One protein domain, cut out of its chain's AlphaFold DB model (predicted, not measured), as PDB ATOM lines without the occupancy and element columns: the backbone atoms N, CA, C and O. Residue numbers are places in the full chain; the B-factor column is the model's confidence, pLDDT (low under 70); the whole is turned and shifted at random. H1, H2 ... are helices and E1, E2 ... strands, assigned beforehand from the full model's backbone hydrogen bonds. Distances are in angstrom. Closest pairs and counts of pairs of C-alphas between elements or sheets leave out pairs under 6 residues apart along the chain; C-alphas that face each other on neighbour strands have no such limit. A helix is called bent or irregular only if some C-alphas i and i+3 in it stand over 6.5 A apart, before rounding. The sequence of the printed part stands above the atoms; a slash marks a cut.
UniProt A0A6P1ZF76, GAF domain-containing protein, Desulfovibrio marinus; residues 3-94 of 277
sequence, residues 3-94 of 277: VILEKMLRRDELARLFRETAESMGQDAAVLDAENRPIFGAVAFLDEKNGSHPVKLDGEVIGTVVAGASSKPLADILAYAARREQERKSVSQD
ATOM      1  N   VAL A   3      88.623 109.845 134.713       62.72
ATOM      2  CA  VAL A   3      89.641 110.468 133.853       62.72
ATOM      3  C   VAL A   3      90.329 109.471 132.902       62.72
ATOM      4  O   VAL A   3      90.856 109.880 131.869       62.72
ATOM      5  N   ILE A   4      90.363 108.172 133.224       79.75
ATOM      6  CA  ILE A   4      90.998 107.157 132.366       79.75
ATOM      7  C   ILE A   4      90.168 106.923 131.098       79.75
ATOM      8  O   ILE A   4      90.707 107.050 130.001       79.75
ATOM      9  N   LEU A   5      88.868 106.651 131.250       83.50
ATOM     10  CA  LEU A   5      87.936 106.426 130.140       83.50
ATOM     11  C   LEU A   5      87.830 107.653 129.239       83.50
ATOM     12  O   LEU A   5      87.950 107.536 128.022       83.50
ATOM     13  N   GLU A   6      87.698 108.835 129.840       85.31
ATOM     14  CA  GLU A   6      87.629 110.088 129.093       85.31
ATOM     15  C   GLU A   6      88.910 110.326 128.274       85.31
ATOM     16  O   GLU A   6      88.852 110.602 127.078       85.31
ATOM     17  N   LYS A   7      90.096 110.152 128.875       84.00
ATOM     18  CA  LYS A   7      91.374 110.301 128.154       84.00
ATOM     19  C   LYS A   7      91.557 109.267 127.047       84.00
ATOM     20  O   LYS A   7      92.205 109.572 126.048       84.00
ATOM     21  N   MET A   8      91.042 108.055 127.229       85.25
ATOM     22  CA  MET A   8      91.116 106.999 126.222       85.25
ATOM     23  C   MET A   8      90.195 107.281 125.034       85.25
ATOM     24  O   MET A   8      90.643 107.165 123.898       85.25
ATOM     25  N   LEU A   9      88.950 107.695 125.287       85.25
ATOM     26  CA  LEU A   9      87.958 108.020 124.254       85.25
ATOM     27  C   LEU A   9      88.201 109.379 123.581       85.25
ATOM     28  O   LEU A   9      87.653 109.638 122.519       85.25
ATOM     29  N   ARG A  10      89.068 110.231 124.141       84.12
ATOM     30  CA  ARG A  10      89.626 111.400 123.436       84.12
ATOM     31  C   ARG A  10      90.653 111.034 122.358       84.12
ATOM     32  O   ARG A  10      91.028 111.905 121.584       84.12
ATOM     33  N   ARG A  11      91.159 109.793 122.321       82.50
ATOM     34  CA  ARG A  11      92.042 109.339 121.235       82.50
ATOM     35  C   ARG A  11      91.178 108.916 120.049       82.50
ATOM     36  O   ARG A  11      90.407 107.964 120.173       82.50
ATOM     37  N   ASP A  12      91.362 109.584 118.911       75.25
ATOM     38  CA  ASP A  12      90.541 109.402 117.704       75.25
ATOM     39  C   ASP A  12      90.410 107.936 117.268       75.25
ATOM     40  O   ASP A  12      89.338 107.502 116.857       75.25
ATOM     41  N   GLU A  13      91.471 107.141 117.414       85.69
ATOM     42  CA  GLU A  13      91.494 105.737 116.994       85.69
ATOM     43  C   GLU A  13      90.556 104.841 117.823       85.69
ATOM     44  O   GLU A  13      89.769 104.083 117.259       85.69
ATOM     45  N   LEU A  14      90.577 104.955 119.157       85.62
ATOM     46  CA  LEU A  14      89.710 104.148 120.026       85.62
ATOM     47  C   LEU A  14      88.250 104.596 119.919       85.62
ATOM     48  O   LEU A  14      87.349 103.762 119.884       85.62
ATOM     49  N   ALA A  15      88.022 105.909 119.840       86.69
ATOM     50  CA  ALA A  15      86.700 106.493 119.643       86.69
ATOM     51  C   ALA A  15      86.060 106.023 118.330       86.69
ATOM     52  O   ALA A  15      84.871 105.699 118.288       86.69
ATOM     53  N   ARG A  16      86.862 105.966 117.261       88.31
ATOM     54  CA  ARG A  16      86.449 105.472 115.951       88.31
ATOM     55  C   ARG A  16      86.156 103.974 115.976       88.31
ATOM     56  O   ARG A  16      85.062 103.592 115.584       88.31
ATOM     57  N   LEU A  17      87.069 103.153 116.498       87.31
ATOM     58  CA  LEU A  17      86.873 101.700 116.616       87.31
ATOM     59  C   LEU A  17      85.627 101.356 117.439       87.31
ATOM     60  O   LEU A  17      84.862 100.472 117.062       87.31
ATOM     61  N   PHE A  18      85.403 102.064 118.546       88.62
ATOM     62  CA  PHE A  18      84.220 101.875 119.382       88.62
ATOM     63  C   PHE A  18      82.930 102.186 118.613       88.62
ATOM     64  O   PHE A  18      81.982 101.405 118.664       88.62
ATOM     65  N   ARG A  19      82.919 103.289 117.851       87.69
ATOM     66  CA  ARG A  19      81.787 103.678 117.002       87.69
ATOM     67  C   ARG A  19      81.516 102.661 115.900       87.69
ATOM     68  O   ARG A  19      80.399 102.180 115.800       87.69
ATOM     69  N   GLU A  20      82.540 102.291 115.135       88.88
ATOM     70  CA  GLU A  20      82.433 101.314 114.042       88.88
ATOM     71  C   GLU A  20      81.953  99.951 114.568       88.88
ATOM     72  O   GLU A  20      81.138  99.283 113.933       88.88
ATOM     73  N   THR A  21      82.398  99.555 115.765       87.00
ATOM     74  CA  THR A  21      81.944  98.317 116.412       87.00
ATOM     75  C   THR A  21      80.465  98.405 116.792       87.00
ATOM     76  O   THR A  21      79.713  97.478 116.498       87.00
ATOM     77  N   ALA A  22      80.024  99.510 117.396       86.25
ATOM     78  CA  ALA A  22      78.619  99.722 117.742       86.25
ATOM     79  C   ALA A  22      77.711  99.750 116.496       86.25
ATOM     80  O   ALA A  22      76.719  99.020 116.437       86.25
ATOM     81  N   GLU A  23      78.114 100.491 115.459       87.44
ATOM     82  CA  GLU A  23      77.417 100.576 114.170       87.44
ATOM     83  C   GLU A  23      77.326  99.206 113.479       87.44
ATOM     84  O   GLU A  23      76.267  98.839 112.972       87.44
ATOM     85  N   SER A  24      78.394  98.396 113.523       87.38
ATOM     86  CA  SER A  24      78.391  97.031 112.968       87.38
ATOM     87  C   SER A  24      77.419  96.089 113.686       87.38
ATOM     88  O   SER A  24      76.926  95.126 113.098       87.38
ATOM     89  N   MET A  25      77.113  96.389 114.951       83.44
ATOM     90  CA  MET A  25      76.113  95.691 115.755       83.44
ATOM     91  C   MET A  25      74.707  96.299 115.599       83.44
ATOM     92  O   MET A  25      73.779  95.859 116.276       83.44
ATOM     93  N   GLY A  26      74.532  97.296 114.722       78.81
ATOM     94  CA  GLY A  26      73.251  97.945 114.444       78.81
ATOM     95  C   GLY A  26      72.708  98.769 115.614       78.81
ATOM     96  O   GLY A  26      71.490  98.871 115.762       78.81
ATOM     97  N   GLN A  27      73.580  99.291 116.482       79.50
ATOM     98  CA  GLN A  27      73.201 100.077 117.658       79.50
ATOM     99  C   GLN A  27      74.012 101.373 117.732       79.50
ATOM    100  O   GLN A  27      75.221 101.365 117.513       79.50
ATOM    101  N   ASP A  28      73.365 102.466 118.134       83.31
ATOM    102  CA  ASP A  28      74.087 103.637 118.627       83.31
ATOM    103  C   ASP A  28      74.619 103.357 120.038       83.31
ATOM    104  O   ASP A  28      73.981 102.666 120.837       83.31
ATOM    105  N   ALA A  29      75.797 103.895 120.355       86.69
ATOM    106  CA  ALA A  29      76.427 103.711 121.655       86.69
ATOM    107  C   ALA A  29      76.836 105.043 122.283       86.69
ATOM    108  O   ALA A  29      77.447 105.903 121.641       86.69
ATOM    109  N   ALA A  30      76.560 105.173 123.576       89.69
ATOM    110  CA  ALA A  30      77.061 106.241 124.424       89.69
ATOM    111  C   ALA A  30      77.884 105.664 125.578       89.69
ATOM    112  O   ALA A  30      77.654 104.546 126.042       89.69
ATOM    113  N   VAL A  31      78.848 106.447 126.053       90.44
ATOM    114  CA  VAL A  31      79.638 106.130 127.241       90.44
ATOM    115  C   VAL A  31      79.488 107.263 128.236       90.44
ATOM    116  O   VAL A  31      79.633 108.438 127.890       90.44
ATOM    117  N   LEU A  32      79.208 106.889 129.476       90.06
ATOM    118  CA  LEU A  32      79.074 107.770 130.621       90.06
ATOM    119  C   LEU A  32      80.269 107.592 131.556       90.06
ATOM    120  O   LEU A  32      80.810 106.488 131.683       90.06
ATOM    121  N   ASP A  33      80.665 108.664 132.232       89.44
ATOM    122  CA  ASP A  33      81.591 108.584 133.356       89.44
ATOM    123  C   ASP A  33      80.933 107.970 134.609       89.44
ATOM    124  O   ASP A  33      79.756 107.608 134.616       89.44
ATOM    125  N   ALA A  34      81.712 107.823 135.684       85.81
ATOM    126  CA  ALA A  34      81.232 107.305 136.967       85.81
ATOM    127  C   ALA A  34      80.154 108.193 137.626       85.81
ATOM    128  O   ALA A  34      79.427 107.727 138.499       85.81
ATOM    129  N   GLU A  35      80.022 109.450 137.194       84.38
ATOM    130  CA  GLU A  35      78.998 110.397 137.636       84.38
ATOM    131  C   GLU A  35      77.801 110.465 136.663       84.38
ATOM    132  O   GLU A  35      76.973 111.370 136.761       84.38
ATOM    133  N   ASN A  36      77.694 109.504 135.734       83.12
ATOM    134  CA  ASN A  36      76.681 109.422 134.678       83.12
ATOM    135  C   ASN A  36      76.678 110.601 133.687       83.12
ATOM    136  O   ASN A  36      75.680 110.851 133.012       83.12
ATOM    137  N   ARG A  37      77.791 111.326 133.552       85.88
ATOM    138  CA  ARG A  37      77.929 112.385 132.545       85.88
ATOM    139  C   ARG A  37      78.441 111.790 131.233       85.88
ATOM    140  O   ARG A  37      79.374 110.987 131.259       85.88
ATOM    141  N   PRO A  38      77.877 112.176 130.078       85.62
ATOM    142  CA  PRO A  38      78.311 111.647 128.794       85.62
ATOM    143  C   PRO A  38      79.734 112.093 128.462       85.62
ATOM    144  O   PRO A  38      80.034 113.286 128.433       85.62
ATOM    145  N   ILE A  39      80.594 111.118 128.175       89.19
ATOM    146  CA  ILE A  39      81.969 111.324 127.693       89.19
ATOM    147  C   ILE A  39      82.130 110.943 126.217       89.19
ATOM    148  O   ILE A  39      83.090 111.364 125.575       89.19
ATOM    149  N   PHE A  40      81.197 110.162 125.667       87.69
ATOM    150  CA  PHE A  40      81.148 109.783 124.256       87.69
ATOM    151  C   PHE A  40      79.702 109.495 123.835       87.69
ATOM    152  O   PHE A  40      78.954 108.883 124.595       87.69
ATOM    153  N   GLY A  41      79.331 109.879 122.612       83.88
ATOM    154  CA  GLY A  41      77.984 109.661 122.071       83.88
ATOM    155  C   GLY A  41      76.905 110.528 122.735       83.88
ATOM    156  O   GLY A  41      77.152 111.225 123.718       83.88
ATOM    157  N   ALA A  42      75.697 110.513 122.170       76.44
ATOM    158  CA  ALA A  42      74.541 111.212 122.724       76.44
ATOM    159  C   ALA A  42      73.606 110.211 123.414       76.44
ATOM    160  O   ALA A  42      73.156 109.252 122.799       76.44
ATOM    161  N   VAL A  43      73.283 110.461 124.684       68.00
ATOM    162  CA  VAL A  43      72.391 109.601 125.493       68.00
ATOM    163  C   VAL A  43      70.913 109.799 125.129       68.00
ATOM    164  O   VAL A  43      70.079 108.964 125.451       68.00
ATOM    165  N   ALA A  44      70.587 110.892 124.427       59.38
ATOM    166  CA  ALA A  44      69.224 111.379 124.188       59.38
ATOM    167  C   ALA A  44      68.283 110.397 123.457       59.38
ATOM    168  O   ALA A  44      67.080 110.639 123.418       59.38
ATOM    169  N   PHE A  45      68.814 109.309 122.893       52.00
ATOM    170  CA  PHE A  45      68.068 108.325 122.103       52.00
ATOM    171  C   PHE A  45      68.165 106.890 122.644       52.00
ATOM    172  O   PHE A  45      67.701 105.961 121.986       52.00
ATOM    173  N   LEU A  46      68.762 106.685 123.822       58.94
ATOM    174  CA  LEU A  46      69.065 105.352 124.344       58.94
ATOM    175  C   LEU A  46      68.194 105.018 125.565       58.94
ATOM    176  O   LEU A  46      68.115 105.789 126.516       58.94
ATOM    177  N   ASP A  47      67.544 103.852 125.541       58.03
ATOM    178  CA  ASP A  47      66.707 103.362 126.643       58.03
ATOM    179  C   ASP A  47      67.586 102.889 127.820       58.03
ATOM    180  O   ASP A  47      68.160 101.795 127.802       58.03
ATOM    181  N   GLU A  48      67.720 103.734 128.848       56.16
ATOM    182  CA  GLU A  48      68.581 103.499 130.019       56.16
ATOM    183  C   GLU A  48      68.232 102.214 130.790       56.16
ATOM    184  O   GLU A  48      69.103 101.634 131.447       56.16
ATOM    185  N   LYS A  49      66.977 101.743 130.713       56.06
ATOM    186  CA  LYS A  49      66.469 100.664 131.576       56.06
ATOM    187  C   LYS A  49      66.781  99.247 131.096       56.06
ATOM    188  O   LYS A  49      66.750  98.346 131.929       56.06
ATOM    189  N   ASN A  50      67.105  99.036 129.818       58.62
ATOM    190  CA  ASN A  50      67.309  97.690 129.252       58.62
ATOM    191  C   ASN A  50      68.587  97.535 128.407       58.62
ATOM    192  O   ASN A  50      68.757  96.525 127.723       58.62
ATOM    193  N   GLY A  51      69.495  98.512 128.452       74.94
ATOM    194  CA  GLY A  51      70.614  98.575 127.513       74.94
ATOM    195  C   GLY A  51      71.905  99.176 128.044       74.94
ATOM    196  O   GLY A  51      72.660  99.727 127.244       74.94
ATOM    197  N   SER A  52      72.152  99.123 129.356       87.12
ATOM    198  CA  SER A  52      73.364  99.669 129.975       87.12
ATOM    199  C   SER A  52      74.207  98.600 130.676       87.12
ATOM    200  O   SER A  52      73.686  97.654 131.266       87.12
ATOM    201  N   HIS A  53      75.533  98.741 130.606       91.12
ATOM    202  CA  HIS A  53      76.473  97.844 131.272       91.12
ATOM    203  C   HIS A  53      77.666  98.618 131.855       91.12
ATOM    204  O   HIS A  53      78.255  99.454 131.160       91.12
ATOM    205  N   PRO A  54      78.061  98.358 133.116       92.19
ATOM    206  CA  PRO A  54      79.179  99.051 133.740       92.19
ATOM    207  C   PRO A  54      80.521  98.608 133.147       92.19
ATOM    208  O   PRO A  54      80.748  97.420 132.902       92.19
ATOM    209  N   VAL A  55      81.436  99.562 132.995       93.12
ATOM    210  CA  VAL A  55      82.851  99.332 132.689       93.12
ATOM    211  C   VAL A  55      83.606  99.240 134.010       93.12
ATOM    212  O   VAL A  55      83.629 100.201 134.783       93.12
ATOM    213  N   LYS A  56      84.219  98.083 134.277       91.06
ATOM    214  CA  LYS A  56      84.914  97.813 135.542       91.06
ATOM    215  C   LYS A  56      86.424  97.710 135.357       91.06
ATOM    216  O   LYS A  56      86.889  96.982 134.483       91.06
ATOM    217  N   LEU A  57      87.172  98.372 136.232       88.00
ATOM    218  CA  LEU A  57      88.624  98.272 136.353       88.00
ATOM    219  C   LEU A  57      88.945  97.834 137.784       88.00
ATOM    220  O   LEU A  57      88.556  98.509 138.727       88.00
ATOM    221  N   ASP A  58      89.554  96.657 137.938       84.69
ATOM    222  CA  ASP A  58      89.873  96.042 139.241       84.69
ATOM    223  C   ASP A  58      88.708  95.996 140.249       84.69
ATOM    224  O   ASP A  58      88.883  96.100 141.457       84.69
ATOM    225  N   GLY A  59      87.491  95.797 139.735       82.88
ATOM    226  CA  GLY A  59      86.267  95.709 140.537       82.88
ATOM    227  C   GLY A  59      85.547  97.043 140.742       82.88
ATOM    228  O   GLY A  59      84.356  97.030 141.054       82.88
ATOM    229  N   GLU A  60      86.201  98.174 140.472       88.31
ATOM    230  CA  GLU A  60      85.595  99.504 140.543       88.31
ATOM    231  C   GLU A  60      84.930  99.899 139.222       88.31
ATOM    232  O   GLU A  60      85.454  99.643 138.137       88.31
ATOM    233  N   VAL A  61      83.766 100.550 139.299       91.00
ATOM    234  CA  VAL A  61      83.066 101.075 138.120       91.00
ATOM    235  C   VAL A  61      83.696 102.407 137.723       91.00
ATOM    236  O   VAL A  61      83.613 103.386 138.458       91.00
ATOM    237  N   ILE A  62      84.318 102.444 136.546       91.00
ATOM    238  CA  ILE A  62      84.974 103.646 136.009       91.00
ATOM    239  C   ILE A  62      84.087 104.419 135.018       91.00
ATOM    240  O   ILE A  62      84.409 105.557 134.676       91.00
ATOM    241  N   GLY A  63      82.975 103.816 134.588       91.56
ATOM    242  CA  GLY A  63      81.956 104.405 133.718       91.56
ATOM    243  C   GLY A  63      80.918 103.372 133.280       91.56
ATOM    244  O   GLY A  63      80.967 102.217 133.710       91.56
ATOM    245  N   THR A  64      80.003 103.769 132.401       92.50
ATOM    246  CA  THR A  64      78.894 102.923 131.927       92.50
ATOM    247  C   THR A  64      78.741 103.048 130.417       92.50
ATOM    248  O   THR A  64      78.762 104.153 129.885       92.50
ATOM    249  N   VAL A  65      78.565 101.926 129.717       92.25
ATOM    250  CA  VAL A  65      78.185 101.916 128.299       92.25
ATOM    251  C   VAL A  65      76.680 101.775 128.186       92.25
ATOM    252  O   VAL A  65      76.099 100.906 128.833       92.25
ATOM    253  N   VAL A  66      76.067 102.579 127.327       89.94
ATOM    254  CA  VAL A  66      74.655 102.481 126.956       89.94
ATOM    255  C   VAL A  66      74.593 102.186 125.460       89.94
ATOM    256  O   VAL A  66      75.033 103.008 124.662       89.94
ATOM    257  N   ALA A  67      74.129 100.993 125.081       86.38
ATOM    258  CA  ALA A  67      74.094 100.538 123.683       86.38
ATOM    259  C   ALA A  67      73.115  99.366 123.460       86.38
ATOM    260  O   ALA A  67      73.404  98.432 122.705       86.38
ATOM    261  N   GLY A  68      71.996  99.338 124.192       84.50
ATOM    262  CA  GLY A  68      71.010  98.262 124.062       84.50
ATOM    263  C   GLY A  68      71.614  96.881 124.353       84.50
ATOM    264  O   GLY A  68      72.363  96.695 125.321       84.50
ATOM    265  N   ALA A  69      71.335  95.922 123.469       83.00
ATOM    266  CA  ALA A  69      71.859  94.555 123.542       83.00
ATOM    267  C   ALA A  69      73.396  94.472 123.416       83.00
ATOM    268  O   ALA A  69      74.004  93.513 123.894       83.00
ATOM    269  N   SER A  70      74.033  95.487 122.825       85.00
ATOM    270  CA  SER A  70      75.482  95.543 122.590       85.00
ATOM    271  C   SER A  70      76.264  96.169 123.748       85.00
ATOM    272  O   SER A  70      77.494  96.204 123.721       85.00
ATOM    273  N   SER A  71      75.574  96.639 124.791       88.25
ATOM    274  CA  SER A  71      76.182  97.334 125.934       88.25
ATOM    275  C   SER A  71      77.240  96.512 126.662       88.25
ATOM    276  O   SER A  71      78.302  97.039 126.985       88.25
ATOM    277  N   LYS A  72      77.001  95.213 126.874       89.81
ATOM    278  CA  LYS A  72      77.950  94.327 127.559       89.81
ATOM    279  C   LYS A  72      79.237  94.077 126.752       89.81
ATOM    280  O   LYS A  72      80.298  94.396 127.281       89.81
ATOM    281  N   PRO A  73      79.194  93.587 125.494       89.62
ATOM    282  CA  PRO A  73      80.404  93.424 124.683       89.62
ATOM    283  C   PRO A  73      81.234  94.708 124.562       89.62
ATOM    284  O   PRO A  73      82.457  94.678 124.683       89.62
ATOM    285  N   LEU A  74      80.572  95.852 124.368       89.75
ATOM    286  CA  LEU A  74      81.235  97.150 124.268       89.75
ATOM    287  C   LEU A  74      81.856  97.591 125.605       89.75
ATOM    288  O   LEU A  74      82.969  98.123 125.619       89.75
ATOM    289  N   ALA A  75      81.188  97.330 126.732       91.81
ATOM    290  CA  ALA A  75      81.745  97.577 128.059       91.81
ATOM    291  C   ALA A  75      82.962  96.686 128.354       91.81
ATOM    292  O   ALA A  75      83.943  97.176 128.915       91.81
ATOM    293  N   ASP A  76      82.937  95.419 127.933       90.25
ATOM    294  CA  ASP A  76      84.052  94.482 128.100       90.25
ATOM    295  C   ASP A  76      85.284  94.921 127.281       90.25
ATOM    296  O   ASP A  76      86.410  94.890 127.787       90.25
ATOM    297  N   ILE A  77      85.086  95.421 126.052       89.81
ATOM    298  CA  ILE A  77      86.162  95.991 125.220       89.81
ATOM    299  C   ILE A  77      86.793  97.210 125.901       89.81
ATOM    300  O   ILE A  77      88.023  97.310 125.982       89.81
ATOM    301  N   LEU A  78      85.975  98.133 126.418       90.75
ATOM    302  CA  LEU A  78      86.479  99.312 127.124       90.75
ATOM    303  C   LEU A  78      87.191  98.940 128.429       90.75
ATOM    304  O   LEU A  78      88.230  99.524 128.734       90.75
ATOM    305  N   ALA A  79      86.686  97.948 129.165       91.75
ATOM    306  CA  ALA A  79      87.330  97.439 130.373       91.75
ATOM    307  C   ALA A  79      88.705  96.825 130.057       91.75
ATOM    308  O   ALA A  79      89.688  97.121 130.742       91.75
ATOM    309  N   TYR A  80      88.806  96.032 128.986       89.38
ATOM    310  CA  TYR A  80      90.075  95.473 128.515       89.38
ATOM    311  C   TYR A  80      91.068  96.567 128.102       89.38
ATOM    312  O   TYR A  80      92.225  96.557 128.527       89.38
ATOM    313  N   ALA A  81      90.617  97.547 127.316       88.38
ATOM    314  CA  ALA A  81      91.457  98.662 126.897       88.38
ATOM    315  C   ALA A  81      91.938  99.497 128.101       88.38
ATOM    316  O   ALA A  81      93.095  99.923 128.127       88.38
ATOM    317  N   ALA A  82      91.082  99.698 129.110       89.00
ATOM    318  CA  ALA A  82      91.409 100.462 130.312       89.00
ATOM    319  C   ALA A  82      92.453  99.744 131.169       89.00
ATOM    320  O   ALA A  82      93.440 100.363 131.575       89.00
ATOM    321  N   ARG A  83      92.288  98.430 131.357       88.06
ATOM    322  CA  ARG A  83      93.266  97.574 132.035       88.06
ATOM    323  C   ARG A  83      94.624  97.627 131.339       88.06
ATOM    324  O   ARG A  83      95.631  97.920 131.975       88.06
ATOM    325  N   ARG A  84      94.645  97.469 130.014       86.31
ATOM    326  CA  ARG A  84      95.885  97.504 129.225       86.31
ATOM    327  C   ARG A  84      96.593  98.860 129.289       86.31
ATOM    328  O   ARG A  84      97.820  98.921 129.314       86.31
ATOM    329  N   GLU A  85      95.845  99.962 129.315       84.75
ATOM    330  CA  GLU A  85      96.417 101.304 129.481       84.75
ATOM    331  C   GLU A  85      97.013 101.503 130.885       84.75
ATOM    332  O   GLU A  85      98.067 102.129 131.012       84.75
ATOM    333  N   GLN A  86      96.364 100.979 131.928       83.69
ATOM    334  CA  GLN A  86      96.851 101.042 133.307       83.69
ATOM    335  C   GLN A  86      98.124 100.210 133.493       83.69
ATOM    336  O   GLN A  86      99.117 100.740 133.988       83.69
ATOM    337  N   GLU A  87      98.129  98.965 133.016       83.12
ATOM    338  CA  GLU A  87      99.301  98.082 133.021       83.12
ATOM    339  C   GLU A  87     100.475  98.714 132.261       83.12
ATOM    340  O   GLU A  87     101.607  98.740 132.739       83.12
ATOM    341  N   ARG A  88     100.224  99.313 131.088       79.50
ATOM    342  CA  ARG A  88     101.289  99.995 130.341       79.50
ATOM    343  C   ARG A  88     101.874 101.170 131.123       79.50
ATOM    344  O   ARG A  88     103.080 101.413 131.047       79.50
ATOM    345  N   LYS A  89     101.043 101.923 131.848       76.94
ATOM    346  CA  LYS A  89     101.502 103.052 132.665       76.94
ATOM    347  C   LYS A  89     102.310 102.590 133.867       76.94
ATOM    348  O   LYS A  89     103.348 103.195 134.107       76.94
ATOM    349  N   SER A  90     101.881 101.538 134.567       71.62
ATOM    350  CA  SER A  90     102.635 101.012 135.709       71.62
ATOM    351  C   SER A  90     103.998 100.490 135.263       71.62
ATOM    352  O   SER A  90     105.014 100.937 135.780       71.62
ATOM    353  N   VAL A  91     104.046  99.686 134.198       74.50
ATOM    354  CA  VAL A  91     105.309  99.206 133.616       74.50
ATOM    355  C   VAL A  91     106.197 100.366 133.151       74.50
ATOM    356  O   VAL A  91     107.408 100.334 133.359       74.50
ATOM    357  N   SER A  92     105.626 101.414 132.548       71.69
ATOM    358  CA  SER A  92     106.407 102.593 132.142       71.69
ATOM    359  C   SER A  92     106.962 103.358 133.344       71.69
ATOM    360  O   SER A  92     108.102 103.811 133.300       71.69
ATOM    361  N   GLN A  93     106.183 103.502 134.418       69.88
ATOM    362  CA  GLN A  93     106.627 104.154 135.651       69.88
ATOM    363  C   GLN A  93     107.722 103.347 136.349       69.88
ATOM    364  O   GLN A  93     108.741 103.923 136.726       69.88
ATOM    365  N   ASP A  94     107.564 102.027 136.432       72.75
ATOM    366  CA  ASP A  94     108.573 101.121 136.980       72.75
ATOM    367  C   ASP A  94     109.864 101.171 136.153       72.75
ATOM    368  O   ASP A  94     110.962 101.245 136.705       72.75
TER     369      ASP A  94
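This is residues 3 to 94 of the 277 residues of the protein "GAF domain-containing protein" of Desulfovibrio marinus (UniProt A0A6P1ZF76). A twisted sheet of four strands has the long helix H3 over its E4 and E3 part and the short H1 over E1, while H2 packs on H3 and only grazes the sheet. The end of H3, residues 87 to 94, sticks out from the body and makes the length. The printed part has 92 residues, in the order H1 H2 E1 E2 E3 E4 H3; the sheet runs E2 E1 E4 E3, all antiparallel, and the class is mixed, helices and strands. It is compact, with a radius of gyration of the C-alphas of 12.8 A, yet elongated, spanning 43 by 24 by 19 A.

The strands are E1, residues 30 to 33, E2, 38 to 40, E3, 52 to 57, 16.6 A long, and E4, 60 to 66, 17.7 A. H1 is residues 3 to 9, from C-alpha 3 at (89.641, 110.468, 133.853), and H2 is 12 to 24, 18.0 A. H3, residues 68 to 94, 39.8 A, ends at C-alpha 94 (108.573, 101.121, 136.980); it is irregular, with C-alphas 69 and 72 7.3 A apart.

N 32 and O 64 of E1 and E4 are 2.8 A apart, within hydrogen-bond range, as are N 31 and O 40 of hairpin E1 and E2, 2.8 A, and N 55 and O 63 of hairpin E3 and E4, 2.8 A. H1 and H3 are on the same face, two layers, helices on one face of a sheet, at heights over the sheet of 8.4 A and 8.5 A. H3 touches H1 with residues 78 to 82 alone, closest C-alphas Leu 5 and Ala 82, 6.9 A, at a steep tilt of 65 degrees. H2, with residues 18 to 22 alone, touches H3, closest C-alphas Ala 22 and Ser 70, 7.1 A, at a shallow tilt of 23 degrees, opposite ways. H1 and H2 only just touch, with 3 pairs of C-alphas within 8 A, and only at the corner by their link. Every O i to N i+4 pair is within hydrogen-bond range in H1 and H2, and 21 of 23 in H3.

The C-alphas of Phe 45 and Asp 94 are the two farthest apart, 43.7 A. The printed part has no cut; the link E2 to E3 is long, 11 residues. Of the printed part, residue 3, residues 43 to 50 and residue 93 have pLDDT under 70.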